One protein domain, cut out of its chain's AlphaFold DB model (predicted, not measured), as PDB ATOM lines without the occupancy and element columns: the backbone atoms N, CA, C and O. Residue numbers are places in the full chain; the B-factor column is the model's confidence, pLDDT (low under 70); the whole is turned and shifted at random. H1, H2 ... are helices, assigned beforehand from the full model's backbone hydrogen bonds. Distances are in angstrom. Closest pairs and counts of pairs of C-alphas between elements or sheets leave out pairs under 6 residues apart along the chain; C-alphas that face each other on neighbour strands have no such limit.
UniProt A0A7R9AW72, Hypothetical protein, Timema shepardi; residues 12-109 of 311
ATOM      1  N   ILE A  12      71.389  32.845   9.799       49.66
ATOM      2  CA  ILE A  12      72.342  33.212  10.857       49.66
ATOM      3  C   ILE A  12      71.584  33.655  12.118       49.66
ATOM      4  O   ILE A  12      71.902  33.194  13.212       49.66
ATOM      5  N   THR A  13      70.510  34.440  11.968       42.75
ATOM      6  CA  THR A  13      69.673  34.886  13.097       42.75
ATOM      7  C   THR A  13      68.857  33.758  13.737       42.75
ATOM      8  O   THR A  13      68.567  33.812  14.929       42.75
ATOM      9  N   PHE A  14      68.480  32.722  12.976       47.94
ATOM     10  CA  PHE A  14      67.762  31.566  13.530       47.94
ATOM     11  C   PHE A  14      68.681  30.677  14.380       47.94
ATOM     12  O   PHE A  14      68.268  30.153  15.412       47.94
ATOM     13  N   GLN A  15      69.949  30.546  13.983       47.53
ATOM     14  CA  GLN A  15      70.937  29.740  14.700       47.53
ATOM     15  C   GLN A  15      71.413  30.396  16.007       47.53
ATOM     16  O   GLN A  15      71.772  29.695  16.949       47.53
ATOM     17  N   GLU A  16      71.348  31.725  16.097       49.19
ATOM     18  CA  GLU A  16      71.682  32.493  17.306       49.19
ATOM     19  C   GLU A  16      70.647  32.327  18.440       49.19
ATOM     20  O   GLU A  16      70.951  32.585  19.606       49.19
ATOM     21  N   ASN A  17      69.449  31.817  18.122       53.12
ATOM     22  CA  ASN A  17      68.342  31.639  19.066       53.12
ATOM     23  C   ASN A  17      68.190  30.196  19.602       53.12
ATOM     24  O   ASN A  17      67.278  29.918  20.381       53.12
ATOM     25  N   LEU A  18      69.069  29.259  19.213       57.97
ATOM     26  CA  LEU A  18      69.095  27.897  19.768       57.97
ATOM     27  C   LEU A  18      70.032  27.811  20.986       57.97
ATOM     28  O   LEU A  18      71.185  28.233  20.949       57.97
ATOM     29  N   SER A  19      69.548  27.216  22.080       62.22
ATOM     30  CA  SER A  19      70.330  26.994  23.304       62.22
ATOM     31  C   SER A  19      71.467  25.981  23.067       62.22
ATOM     32  O   SER A  19      71.224  24.832  22.680       62.22
ATOM     33  N   ASN A  20      72.709  26.387  23.347       68.31
ATOM     34  CA  ASN A  20      73.906  25.540  23.261       68.31
ATOM     35  C   ASN A  20      74.011  24.565  24.447       68.31
ATOM     36  O   ASN A  20      73.613  24.897  25.563       68.31
ATOM     37  N   GLU A  21      74.645  23.399  24.239       70.19
ATOM     38  CA  GLU A  21      74.838  22.387  25.297       70.19
ATOM     39  C   GLU A  21      75.493  22.960  26.568       70.19
ATOM     40  O   GLU A  21      75.113  22.569  27.667       70.19
ATOM     41  N   GLU A  22      76.432  23.903  26.453       73.25
ATOM     42  CA  GLU A  22      77.089  24.542  27.605       73.25
ATOM     43  C   GLU A  22      76.086  25.278  28.518       73.25
ATOM     44  O   GLU A  22      76.071  25.008  29.720       73.25
ATOM     45  N   ARG A  23      75.167  26.079  27.950       73.44
ATOM     46  CA  ARG A  23      74.112  26.777  28.716       73.44
ATOM     47  C   ARG A  23      73.154  25.800  29.389       73.44
ATOM     48  O   ARG A  23      72.852  25.944  30.569       73.44
ATOM     49  N   THR A  24      72.748  24.742  28.682       74.56
ATOM     50  CA  THR A  24      71.869  23.708  29.255       74.56
ATOM     51  C   THR A  24      72.505  23.051  30.486       74.56
ATOM     52  O   THR A  24      71.819  22.699  31.445       74.56
ATOM     53  N   TRP A  25      73.829  22.870  30.498       73.75
ATOM     54  CA  TRP A  25      74.532  22.305  31.651       73.75
ATOM     55  C   TRP A  25      74.638  23.264  32.835       73.75
ATOM     56  O   TRP A  25      74.528  22.809  33.977       73.75
ATOM     57  N   GLU A  26      74.817  24.557  32.582       79.75
ATOM     58  CA  GLU A  26      74.778  25.593  33.616       79.75
ATOM     59  C   GLU A  26      73.390  25.675  34.257       79.75
ATOM     60  O   GLU A  26      73.275  25.600  35.482       79.75
ATOM     61  N   GLU A  27      72.330  25.683  33.450       82.19
ATOM     62  CA  GLU A  27      70.940  25.668  33.916       82.19
ATOM     63  C   GLU A  27      70.620  24.396  34.715       82.19
ATOM     64  O   GLU A  27      70.030  24.459  35.796       82.19
ATOM     65  N   ILE A  28      71.086  23.222  34.269       82.06
ATOM     66  CA  ILE A  28      70.946  21.972  35.034       82.06
ATOM     67  C   ILE A  28      71.659  22.060  36.393       82.06
ATOM     68  O   ILE A  28      71.158  21.500  37.378       82.06
ATOM     69  N   MET A  29      72.823  22.712  36.469       80.81
ATOM     70  CA  MET A  29      73.550  22.905  37.729       80.81
ATOM     71  C   MET A  29      72.831  23.899  38.647       80.81
ATOM     72  O   MET A  29      72.682  23.608  39.834       80.81
ATOM     73  N   GLN A  30      72.285  24.992  38.110       83.62
ATOM     74  CA  GLN A  30      71.448  25.929  38.865       83.62
ATOM     75  C   GLN A  30      70.177  25.250  39.400       83.62
ATOM     76  O   GLN A  30      69.867  25.367  40.585       83.62
ATOM     77  N   ILE A  31      69.502  24.418  38.594       83.75
ATOM     78  CA  ILE A  31      68.338  23.630  39.041       83.75
ATOM     79  C   ILE A  31      68.707  22.657  40.162       83.75
ATOM     80  O   ILE A  31      67.908  22.418  41.070       83.75
ATOM     81  N   LYS A  32      69.909  22.070  40.133       81.25
ATOM     82  CA  LYS A  32      70.374  21.230  41.246       81.25
ATOM     83  C   LYS A  32      70.544  22.045  42.532       81.25
ATOM     84  O   LYS A  32      70.181  21.518  43.585       81.25
ATOM     85  N   ALA A  33      71.012  23.289  42.429       79.81
ATOM     86  CA  ALA A  33      71.273  24.189  43.552       79.81
ATOM     87  C   ALA A  33      70.020  24.868  44.146       79.81
ATOM     88  O   ALA A  33      70.041  25.226  45.319       79.81
ATOM     89  N   MET A  34      68.918  25.009  43.395       79.81
ATOM     90  CA  MET A  34      67.681  25.623  43.911       79.81
ATOM     91  C   MET A  34      67.083  24.841  45.105       79.81
ATOM     92  O   MET A  34      67.029  23.608  45.047       79.81
ATOM     93  N   PRO A  35      66.573  25.495  46.167       78.81
ATOM     94  CA  PRO A  35      65.999  24.832  47.344       78.81
ATOM     95  C   PRO A  35      64.540  24.395  47.103       78.81
ATOM     96  O   PRO A  35      63.626  24.762  47.828       78.81
ATOM     97  N   VAL A  36      64.311  23.632  46.035       83.94
ATOM     98  CA  VAL A  36      62.981  23.230  45.556       83.94
ATOM     99  C   VAL A  36      62.824  21.703  45.611       83.94
ATOM    100  O   VAL A  36      63.807  20.966  45.468       83.94
ATOM    101  N   GLY A  37      61.593  21.212  45.798       82.38
ATOM    102  CA  GLY A  37      61.265  19.784  45.829       82.38
ATOM    103  C   GLY A  37      61.698  19.009  44.571       82.38
ATOM    104  O   GLY A  37      61.720  19.528  43.452       82.38
ATOM    105  N   MET A  38      62.045  17.727  44.742       82.62
ATOM    106  CA  MET A  38      62.620  16.884  43.679       82.62
ATOM    107  C   MET A  38      61.706  16.680  42.464       82.62
ATOM    108  O   MET A  38      62.210  16.492  41.357       82.62
ATOM    109  N   THR A  39      60.385  16.717  42.645       83.00
ATOM    110  CA  THR A  39      59.389  16.606  41.567       83.00
ATOM    111  C   THR A  39      59.473  17.787  40.601       83.00
ATOM    112  O   THR A  39      59.652  17.576  39.404       83.00
ATOM    113  N   GLN A  40      59.493  19.018  41.117       84.62
ATOM    114  CA  GLN A  40      59.642  20.230  40.300       84.62
ATOM    115  C   GLN A  40      61.017  20.287  39.614       84.62
ATOM    116  O   GLN A  40      61.118  20.624  38.436       84.62
ATOM    117  N   LYS A  41      62.090  19.853  40.293       86.00
ATOM    118  CA  LYS A  41      63.424  19.735  39.670       86.00
ATOM    119  C   LYS A  41      63.460  18.739  38.508       86.00
ATOM    120  O   LYS A  41      64.221  18.948  37.564       86.00
ATOM    121  N   LYS A  42      62.706  17.636  38.583       85.69
ATOM    122  CA  LYS A  42      62.605  16.652  37.490       85.69
ATOM    123  C   LYS A  42      61.866  17.244  36.296       85.69
ATOM    124  O   LYS A  42      62.346  17.094  35.179       85.69
ATOM    125  N   GLU A  43      60.771  17.956  36.539       86.81
ATOM    126  CA  GLU A  43      59.984  18.599  35.485       86.81
ATOM    127  C   GLU A  43      60.785  19.687  34.751       86.81
ATOM    128  O   GLU A  43      60.849  19.686  33.524       86.81
ATOM    129  N   LEU A  44      61.489  20.555  35.487       83.50
ATOM    130  CA  LEU A  44      62.356  21.590  34.905       83.50
ATOM    131  C   LEU A  44      63.500  20.991  34.072       83.50
ATOM    132  O   LEU A  44      63.817  21.487  32.994       83.50
ATOM    133  N   LYS A  45      64.092  19.881  34.530       84.75
ATOM    134  CA  LYS A  45      65.124  19.163  33.762       84.75
ATOM    135  C   LYS A  45      64.561  18.464  32.531       84.75
ATOM    136  O   LYS A  45      65.242  18.440  31.512       84.75
ATOM    137  N   ALA A  46      63.354  17.907  32.618       83.81
ATOM    138  CA  ALA A  46      62.685  17.284  31.481       83.81
ATOM    139  C   ALA A  46      62.423  18.323  30.382       83.81
ATOM    140  O   ALA A  46      62.787  18.088  29.235       83.81
ATOM    141  N   LYS A  47      61.932  19.516  30.754       84.31
ATOM    142  CA  LYS A  47      61.723  20.647  29.830       84.31
ATOM    143  C   LYS A  47      63.008  21.049  29.091       84.31
ATOM    144  O   LYS A  47      62.968  21.277  27.887       84.31
ATOM    145  N   LEU A  48      64.154  21.056  29.775       76.44
ATOM    146  CA  LEU A  48      65.460  21.366  29.172       76.44
ATOM    147  C   LEU A  48      66.010  20.268  28.252       76.44
ATOM    148  O   LEU A  48      66.788  20.554  27.348       76.44
ATOM    149  N   GLN A  49      65.638  19.007  28.480       73.56
ATOM    150  CA  GLN A  49      66.091  17.882  27.656       73.56
ATOM    151  C   GLN A  49      65.303  17.743  26.350       73.56
ATOM    152  O   GLN A  49      65.840  17.208  25.383       73.56
ATOM    153  N   THR A  50      64.059  18.224  26.319       75.75
ATOM    154  CA  THR A  50      63.194  18.203  25.129       75.75
ATOM    155  C   THR A  50      63.536  19.315  24.125       75.75
ATOM    156  O   THR A  50      63.174  19.208  22.958       75.75
ATOM    157  N   ALA A  51      64.252  20.365  24.544       75.69
ATOM    158  CA  ALA A  51      64.645  21.470  23.672       75.69
ATOM    159  C   ALA A  51      65.676  21.044  22.603       75.69
ATOM    160  O   ALA A  51      66.645  20.333  22.887       75.69
ATOM    161  N   THR A  52      65.495  21.507  21.362       60.88
ATOM    162  CA  THR A  52      66.450  21.308  20.262       60.88
ATOM    163  C   THR A  52      67.743  22.082  20.536       60.88
ATOM    164  O   THR A  52      67.739  23.305  20.651       60.88
ATOM    165  N   LYS A  53      68.867  21.364  20.657       66.94
ATOM    166  CA  LYS A  53      70.171  21.918  21.058       66.94
ATOM    167  C   LYS A  53      71.215  21.810  19.947       66.94
ATOM    168  O   LYS A  53      71.324  20.769  19.295       66.94
ATOM    169  N   LEU A  54      72.026  22.853  19.781       69.25
ATOM    170  CA  LEU A  54      73.183  22.833  18.884       69.25
ATOM    171  C   LEU A  54      74.335  22.051  19.547       69.25
ATOM    172  O   LEU A  54      74.681  22.315  20.703       69.25
ATOM    173  N   ARG A  55      74.929  21.071  18.849       63.03
ATOM    174  CA  ARG A  55      76.078  20.305  19.376       63.03
ATOM    175  C   ARG A  55      77.374  21.086  19.183       63.03
ATOM    176  O   ARG A  55      77.680  21.496  18.068       63.03
ATOM    177  N   LEU A  56      78.165  21.220  20.249       64.62
ATOM    178  CA  LEU A  56      79.536  21.729  20.150       64.62
ATOM    179  C   LEU A  56      80.382  20.730  19.341       64.62
ATOM    180  O   LEU A  56      80.461  19.561  19.719       64.62
ATOM    181  N   GLN A  57      81.012  21.177  18.254       70.31
ATOM    182  CA  GLN A  57      81.951  20.381  17.454       70.31
ATOM    183  C   GLN A  57      83.390  20.896  17.634       70.31
ATOM    184  O   GLN A  57      83.623  22.101  17.700       70.31
ATOM    185  N   GLY A  58      84.368  19.984  17.694       77.81
ATOM    186  CA  GLY A  58      85.803  20.311  17.672       77.81
ATOM    187  C   GLY A  58      86.459  20.532  19.045       77.81
ATOM    188  O   GLY A  58      86.105  19.893  20.036       77.81
ATOM    189  N   TYR A  59      87.459  21.420  19.108       71.19
ATOM    190  CA  TYR A  59      88.311  21.665  20.289       71.19
ATOM    191  C   TYR A  59      87.530  22.111  21.540       71.19
ATOM    192  O   TYR A  59      87.800  21.652  22.654       71.19
ATOM    193  N   GLU A  60      86.496  22.935  21.359       72.31
ATOM    194  CA  GLU A  60      85.645  23.409  22.458       72.31
ATOM    195  C   GLU A  60      84.837  22.273  23.104       72.31
ATOM    196  O   GLU A  60      84.638  22.270  24.321       72.31
ATOM    197  N   GLN A  61      84.463  21.238  22.341       71.94
ATOM    198  CA  GLN A  61      83.794  20.046  22.872       71.94
ATOM    199  C   GLN A  61      84.707  19.285  23.843       71.94
ATOM    200  O   GLN A  61      84.265  18.862  24.914       71.94
ATOM    201  N   PHE A  62      85.992  19.137  23.504       76.50
ATOM    202  CA  PHE A  62      86.976  18.483  24.367       76.50
ATOM    203  C   PHE A  62      87.207  19.281  25.656       76.50
ATOM    204  O   PHE A  62      87.120  18.732  26.757       76.50
ATOM    205  N   LYS A  63      87.415  20.598  25.542       78.31
ATOM    206  CA  LYS A  63      87.581  21.507  26.688       78.31
ATOM    207  C   LYS A  63      86.358  21.498  27.609       78.31
ATOM    208  O   LYS A  63      86.487  21.467  28.834       78.31
ATOM    209  N   TYR A  64      85.162  21.488  27.028       77.12
ATOM    210  CA  TYR A  64      83.897  21.377  27.742       77.12
ATOM    211  C   TYR A  64      83.764  20.028  28.483       77.12
ATOM    212  O   TYR A  64      83.451  19.994  29.679       77.12
ATOM    213  N   GLN A  65      84.092  18.908  27.827       77.06
ATOM    214  CA  GLN A  65      84.082  17.580  28.452       77.06
ATOM    215  C   GLN A  65      85.075  17.464  29.614       77.06
ATOM    216  O   GLN A  65      84.726  16.897  30.652       77.06
ATOM    217  N   GLN A  66      86.279  18.021  29.471       80.81
ATOM    218  CA  GLN A  66      87.287  18.032  30.533       80.81
ATOM    219  C   GLN A  66      86.824  18.842  31.747       80.81
ATOM    220  O   GLN A  66      86.851  18.332  32.868       80.81
ATOM    221  N   ARG A  67      86.298  20.060  31.539       82.19
ATOM    222  CA  ARG A  67      85.745  20.895  32.622       82.19
ATOM    223  C   ARG A  67      84.639  20.165  33.380       82.19
ATOM    224  O   ARG A  67      84.654  20.104  34.607       82.19
ATOM    225  N   LYS A  68      83.716  19.533  32.658       80.75
ATOM    226  CA  LYS A  68      82.625  18.760  33.257       80.75
ATOM    227  C   LYS A  68      83.122  17.543  34.043       80.75
ATOM    228  O   LYS A  68      82.625  17.289  35.140       80.75
ATOM    229  N   ARG A  69      84.100  16.800  33.511       84.44
ATOM    230  CA  ARG A  69      84.737  15.679  34.222       84.44
ATOM    231  C   ARG A  69      85.430  16.151  35.493       84.44
ATOM    232  O   ARG A  69      85.251  15.521  36.526       84.44
ATOM    233  N   PHE A  70      86.139  17.274  35.440       84.12
ATOM    234  CA  PHE A  70      86.809  17.858  36.598       84.12
ATOM    235  C   PHE A  70      85.816  18.290  37.688       84.12
ATOM    236  O   PHE A  70      86.007  17.971  38.859       84.12
ATOM    237  N   GLN A  71      84.708  18.935  37.312       80.81
ATOM    238  CA  GLN A  71      83.660  19.328  38.262       80.81
ATOM    239  C   GLN A  71      82.964  18.114  38.896       80.81
ATOM    240  O   GLN A  71      82.764  18.069  40.108       80.81
ATOM    241  N   LEU A  72      82.643  17.091  38.096       84.00
ATOM    242  CA  LEU A  72      82.073  15.838  38.603       84.00
ATOM    243  C   LEU A  72      83.047  15.096  39.521       84.00
ATOM    244  O   LEU A  72      82.637  14.589  40.565       84.00
ATOM    245  N   PHE A  73      84.327  15.056  39.153       91.12
ATOM    246  CA  PHE A  73      85.382  14.473  39.970       91.12
ATOM    247  C   PHE A  73      85.505  15.198  41.309       91.12
ATOM    248  O   PHE A  73      85.517  14.537  42.340       91.12
ATOM    249  N   LYS A  74      85.500  16.536  41.320       86.25
ATOM    250  CA  LYS A  74      85.579  17.339  42.547       86.25
ATOM    251  C   LYS A  74      84.435  17.032  43.518       86.25
ATOM    252  O   LYS A  74      84.692  16.802  44.696       86.25
ATOM    253  N   ILE A  75      83.196  16.975  43.025       84.44
ATOM    254  CA  ILE A  75      82.018  16.638  43.846       84.44
ATOM    255  C   ILE A  75      82.149  15.216  44.404       84.44
ATOM    256  O   ILE A  75      82.006  15.001  45.606       84.44
ATOM    257  N   ARG A  76      82.490  14.245  43.547       87.75
ATOM    258  CA  ARG A  76      82.680  12.852  43.971       87.75
ATOM    259  C   ARG A  76      83.806  12.721  44.999       87.75
ATOM    260  O   ARG A  76      83.662  11.964  45.951       87.75
ATOM    261  N   TRP A  77      84.894  13.465  44.820       87.44
ATOM    262  CA  TRP A  77      86.041  13.477  45.720       87.44
ATOM    263  C   TRP A  77      85.666  14.007  47.106       87.44
ATOM    264  O   TRP A  77      86.031  13.412  48.119       87.44
ATOM    265  N   GLN A  78      84.880  15.087  47.164       85.75
ATOM    266  CA  GLN A  78      84.360  15.613  48.426       85.75
ATOM    267  C   GLN A  78      83.450  14.601  49.136       85.75
ATOM    268  O   GLN A  78      83.611  14.390  50.335       85.75
ATOM    269  N   GLU A  79      82.557  13.916  48.413       89.25
ATOM    270  CA  GLU A  79      81.732  12.838  48.983       89.25
ATOM    271  C   GLU A  79      82.566  11.658  49.499       89.25
ATOM    272  O   GLU A  79      82.250  11.068  50.530       89.25
ATOM    273  N   THR A  80      83.625  11.269  48.783       88.12
ATOM    274  CA  THR A  80      84.512  10.197  49.251       88.12
ATOM    275  C   THR A  80      85.300  10.621  50.479       88.12
ATOM    276  O   THR A  80      85.439   9.823  51.398       88.12
ATOM    277  N   TYR A  81      85.759  11.874  50.535       89.62
ATOM    278  CA  TYR A  81      86.495  12.411  51.675       89.62
ATOM    279  C   TYR A  81      85.632  12.440  52.940       89.62
ATOM    280  O   TYR A  81      86.060  11.953  53.982       89.62
ATOM    281  N   THR A  82      84.388  12.923  52.848       90.81
ATOM    282  CA  THR A  82      83.470  12.933  53.998       90.81
ATOM    283  C   THR A  82      83.132  11.522  54.473       90.81
ATOM    284  O   THR A  82      83.112  11.274  55.675       90.81
ATOM    285  N   LYS A  83      82.942  10.562  53.557       92.81
ATOM    286  CA  LYS A  83      82.772   9.144  53.921       92.81
ATOM    287  C   LYS A  83      83.996   8.569  54.628       92.81
ATOM    288  O   LYS A  83      83.841   7.806  55.578       92.81
ATOM    289  N   LEU A  84      85.195   8.924  54.174       93.06
ATOM    290  CA  LEU A  84      86.449   8.458  54.762       93.06
ATOM    291  C   LEU A  84      86.646   9.037  56.168       93.06
ATOM    292  O   LEU A  84      87.041   8.306  57.074       93.06
ATOM    293  N   GLU A  85      86.276  10.301  56.377       91.94
ATOM    294  CA  GLU A  85      86.303  10.936  57.697       91.94
ATOM    295  C   GLU A  85      85.278  10.309  58.654       91.94
ATOM    296  O   GLU A  85      85.608  10.005  59.798       91.94
ATOM    297  N   LEU A  86      84.064   9.997  58.182       94.38
ATOM    298  CA  LEU A  86      83.081   9.248  58.974       94.38
ATOM    299  C   LEU A  86      83.585   7.847  59.341       94.38
ATOM    300  O   LEU A  86      83.415   7.409  60.479       94.38
ATOM    301  N   TRP A  87      84.228   7.146  58.403       94.19
ATOM    302  CA  TRP A  87      84.798   5.822  58.660       94.19
ATOM    303  C   TRP A  87      85.943   5.887  59.674       94.19
ATOM    304  O   TRP A  87      86.015   5.063  60.587       94.19
ATOM    305  N   ARG A  88      86.788   6.917  59.578       94.31
ATOM    306  CA  ARG A  88      87.845   7.199  60.548       94.31
ATOM    307  C   ARG A  88      87.274   7.469  61.941       94.31
ATOM    308  O   ARG A  88      87.737   6.853  62.898       94.31
ATOM    309  N   LEU A  89      86.262   8.330  62.071       94.25
ATOM    310  CA  LEU A  89      85.609   8.606  63.356       94.25
ATOM    311  C   LEU A  89      84.953   7.350  63.938       94.25
ATOM    312  O   LEU A  89      85.146   7.046  65.114       94.25
ATOM    313  N   ALA A  90      84.250   6.570  63.115       93.81
ATOM    314  CA  ALA A  90      83.663   5.302  63.538       93.81
ATOM    315  C   ALA A  90      84.732   4.305  64.013       93.81
ATOM    316  O   ALA A  90      84.518   3.606  65.003       93.81
ATOM    317  N   SER A  91      85.893   4.256  63.351       90.44
ATOM    318  CA  SER A  91      87.024   3.436  63.787       90.44
ATOM    319  C   SER A  91      87.572   3.903  65.133       90.44
ATOM    320  O   SER A  91      87.817   3.065  65.992       90.44
ATOM    321  N   ILE A  92      87.731   5.213  65.343       93.69
ATOM    322  CA  ILE A  92      88.208   5.771  66.619       93.69
ATOM    323  C   ILE A  92      87.230   5.434  67.748       93.69
ATOM    324  O   ILE A  92      87.663   4.975  68.801       93.69
ATOM    325  N   ILE A  93      85.922   5.598  67.524       94.56
ATOM    326  CA  ILE A  93      84.885   5.278  68.517       94.56
ATOM    327  C   ILE A  93      84.880   3.782  68.834       94.56
ATOM    328  O   ILE A  93      84.840   3.414  70.004       94.56
ATOM    329  N   LYS A  94      84.969   2.912  67.819       92.44
ATOM    330  CA  LYS A  94      85.074   1.461  68.031       92.44
ATOM    331  C   LYS A  94      86.316   1.108  68.840       92.44
ATOM    332  O   LYS A  94      86.198   0.395  69.824       92.44
ATOM    333  N   SER A  95      87.480   1.645  68.479       86.62
ATOM    334  CA  SER A  95      88.721   1.412  69.220       86.62
ATOM    335  C   SER A  95      88.653   1.941  70.656       86.62
ATOM    336  O   SER A  95      89.132   1.271  71.562       86.62
ATOM    337  N   ALA A  96      88.027   3.098  70.886       89.75
ATOM    338  CA  ALA A  96      87.830   3.646  72.226       89.75
ATOM    339  C   ALA A  96      86.854   2.802  73.061       89.75
ATOM    340  O   ALA A  96      87.130   2.535  74.225       89.75
ATOM    341  N   ALA A  97      85.747   2.339  72.471       91.38
ATOM    342  CA  ALA A  97      84.777   1.471  73.138       91.38
ATOM    343  C   ALA A  97      85.373   0.095  73.467       91.38
ATOM    344  O   ALA A  97      85.185  -0.407  74.574       91.38
ATOM    345  N   THR A  98      86.133  -0.495  72.539       82.56
ATOM    346  CA  THR A  98      86.879  -1.734  72.782       82.56
ATOM    347  C   THR A  98      87.934  -1.533  73.866       82.56
ATOM    348  O   THR A  98      87.976  -2.330  74.792       82.56
ATOM    349  N   GLY A  99      88.699  -0.438  73.831       83.81
ATOM    350  CA  GLY A  99      89.696  -0.132  74.863       83.81
ATOM    351  C   GLY A  99      89.085   0.160  76.239       83.81
ATOM    352  O   GLY A  99      89.670  -0.184  77.260       83.81
ATOM    353  N   PHE A 100      87.893   0.759  76.298       83.81
ATOM    354  CA  PHE A 100      87.158   0.945  77.552       83.81
ATOM    355  C   PHE A 100      86.630  -0.384  78.099       83.81
ATOM    356  O   PHE A 100      86.772  -0.654  79.289       83.81
ATOM    357  N   LYS A 101      86.078  -1.237  77.227       84.25
ATOM    358  CA  LYS A 101      85.662  -2.595  77.589       84.25
ATOM    359  C   LYS A 101      86.843  -3.412  78.108       84.25
ATOM    360  O   LYS A 101      86.697  -4.065  79.131       84.25
ATOM    361  N   GLU A 102      87.989  -3.360  77.431       76.81
ATOM    362  CA  GLU A 102      89.219  -4.022  77.875       76.81
ATOM    363  C   GLU A 102      89.630  -3.521  79.257       76.81
ATOM    364  O   GLU A 102      89.736  -4.339  80.151       76.81
ATOM    365  N   ARG A 103      89.712  -2.206  79.496       75.88
ATOM    366  CA  ARG A 103      90.069  -1.665  80.823       75.88
ATOM    367  C   ARG A 103      89.100  -2.050  81.943       75.88
ATOM    368  O   ARG A 103      89.543  -2.282  83.063       75.88
ATOM    369  N   LEU A 104      87.795  -2.099  81.665       74.38
ATOM    370  CA  LEU A 104      86.799  -2.557  82.643       74.38
ATOM    371  C   LEU A 104      86.969  -4.050  82.957       74.38
ATOM    372  O   LEU A 104      86.995  -4.436  84.122       74.38
ATOM    373  N   VAL A 105      87.127  -4.878  81.920       70.81
ATOM    374  CA  VAL A 105      87.325  -6.330  82.055       70.81
ATOM    375  C   VAL A 105      88.676  -6.656  82.690       70.81
ATOM    376  O   VAL A 105      88.778  -7.612  83.446       70.81
ATOM    377  N   GLU A 106      89.707  -5.870  82.410       69.12
ATOM    378  CA  GLU A 106      91.052  -6.011  82.963       69.12
ATOM    379  C   GLU A 106      91.058  -5.628  84.448       69.12
ATOM    380  O   GLU A 106      91.629  -6.357  85.250       69.12
ATOM    381  N   GLY A 107      90.325  -4.581  84.848       67.31
ATOM    382  CA  GLY A 107      90.152  -4.207  86.257       67.31
ATOM    383  C   GLY A 107      89.447  -5.273  87.106       67.31
ATOM    384  O   GLY A 107      89.903  -5.575  88.207       67.31
ATOM    385  N   GLU A 108      88.369  -5.878  86.598       68.12
ATOM    386  CA  GLU A 108      87.680  -6.969  87.303       68.12
ATOM    387  C   GLU A 108      88.463  -8.292  87.198       68.12
ATOM    388  O   GLU A 108      88.724  -8.957  88.199       68.12
ATOM    389  N   GLY A 109      88.908  -8.665  85.997       71.00
ATOM    390  CA  GLY A 109      89.543  -9.951  85.703       71.00
ATOM    391  C   GLY A 109      90.917 -10.153  86.344       71.00
ATOM    392  O   GLY A 109      91.219 -11.269  86.766       71.00
TER     393      GLY A 109
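AT A GLANCE: This is residues 12 to 109 of the 311 residues of the protein "Hypothetical protein" of Timema shepardi (UniProt A0A7R9AW72). One long straight helix, H4, makes most of the length; near its first end sits a small helical hairpin, H2 and H3, and residues 69 to 109 of H4 stick out far beyond it. The 98 printed residues include four named helices, H1 to H4 in order, and no named strand: all helix. The whole is extended, with a radius of gyration of the C-alphas of 24.7 A and spans of 88 by 34 by 15 A.

HOW THE PARTS SIT: H4, residues 59 to 109, is close to but not clearly touching H2, residues 21 to 33; the closest C-alphas, of Glu 22 and Tyr 64, are 7.5 A apart. They run the same way at a shallow tilt of 30 degrees. H2 touches H3, residues 38 to 50, in a hairpin, opposite ways at a shallow tilt of 6 degrees; their closest C-alphas, of Ile 31 and Lys 41, are 6.3 A apart. H1, residues 12 to 15, is apart from H2, H3 and H4. Every O i to N i+4 pair in H2, H3 and H4 is within hydrogen-bond range; H1 is too short for one.

IN THESE COORDINATES: H4 runs 72.7 A from C-alpha 59 at (88.311, 21.665, 20.289) to C-alpha 109 at (89.543, -9.951, 85.703). From first to last C-alpha, H2 measures 18.7 A and H3 18.6 A.

THE WHOLE: The C-alphas farthest apart, of Ile 12 and Gly 109, are 88.1 A apart. The printed part has no cut and no long link. pLDDT is under 70 at residues 12 to 20, 52 to 56 and 106 to 108.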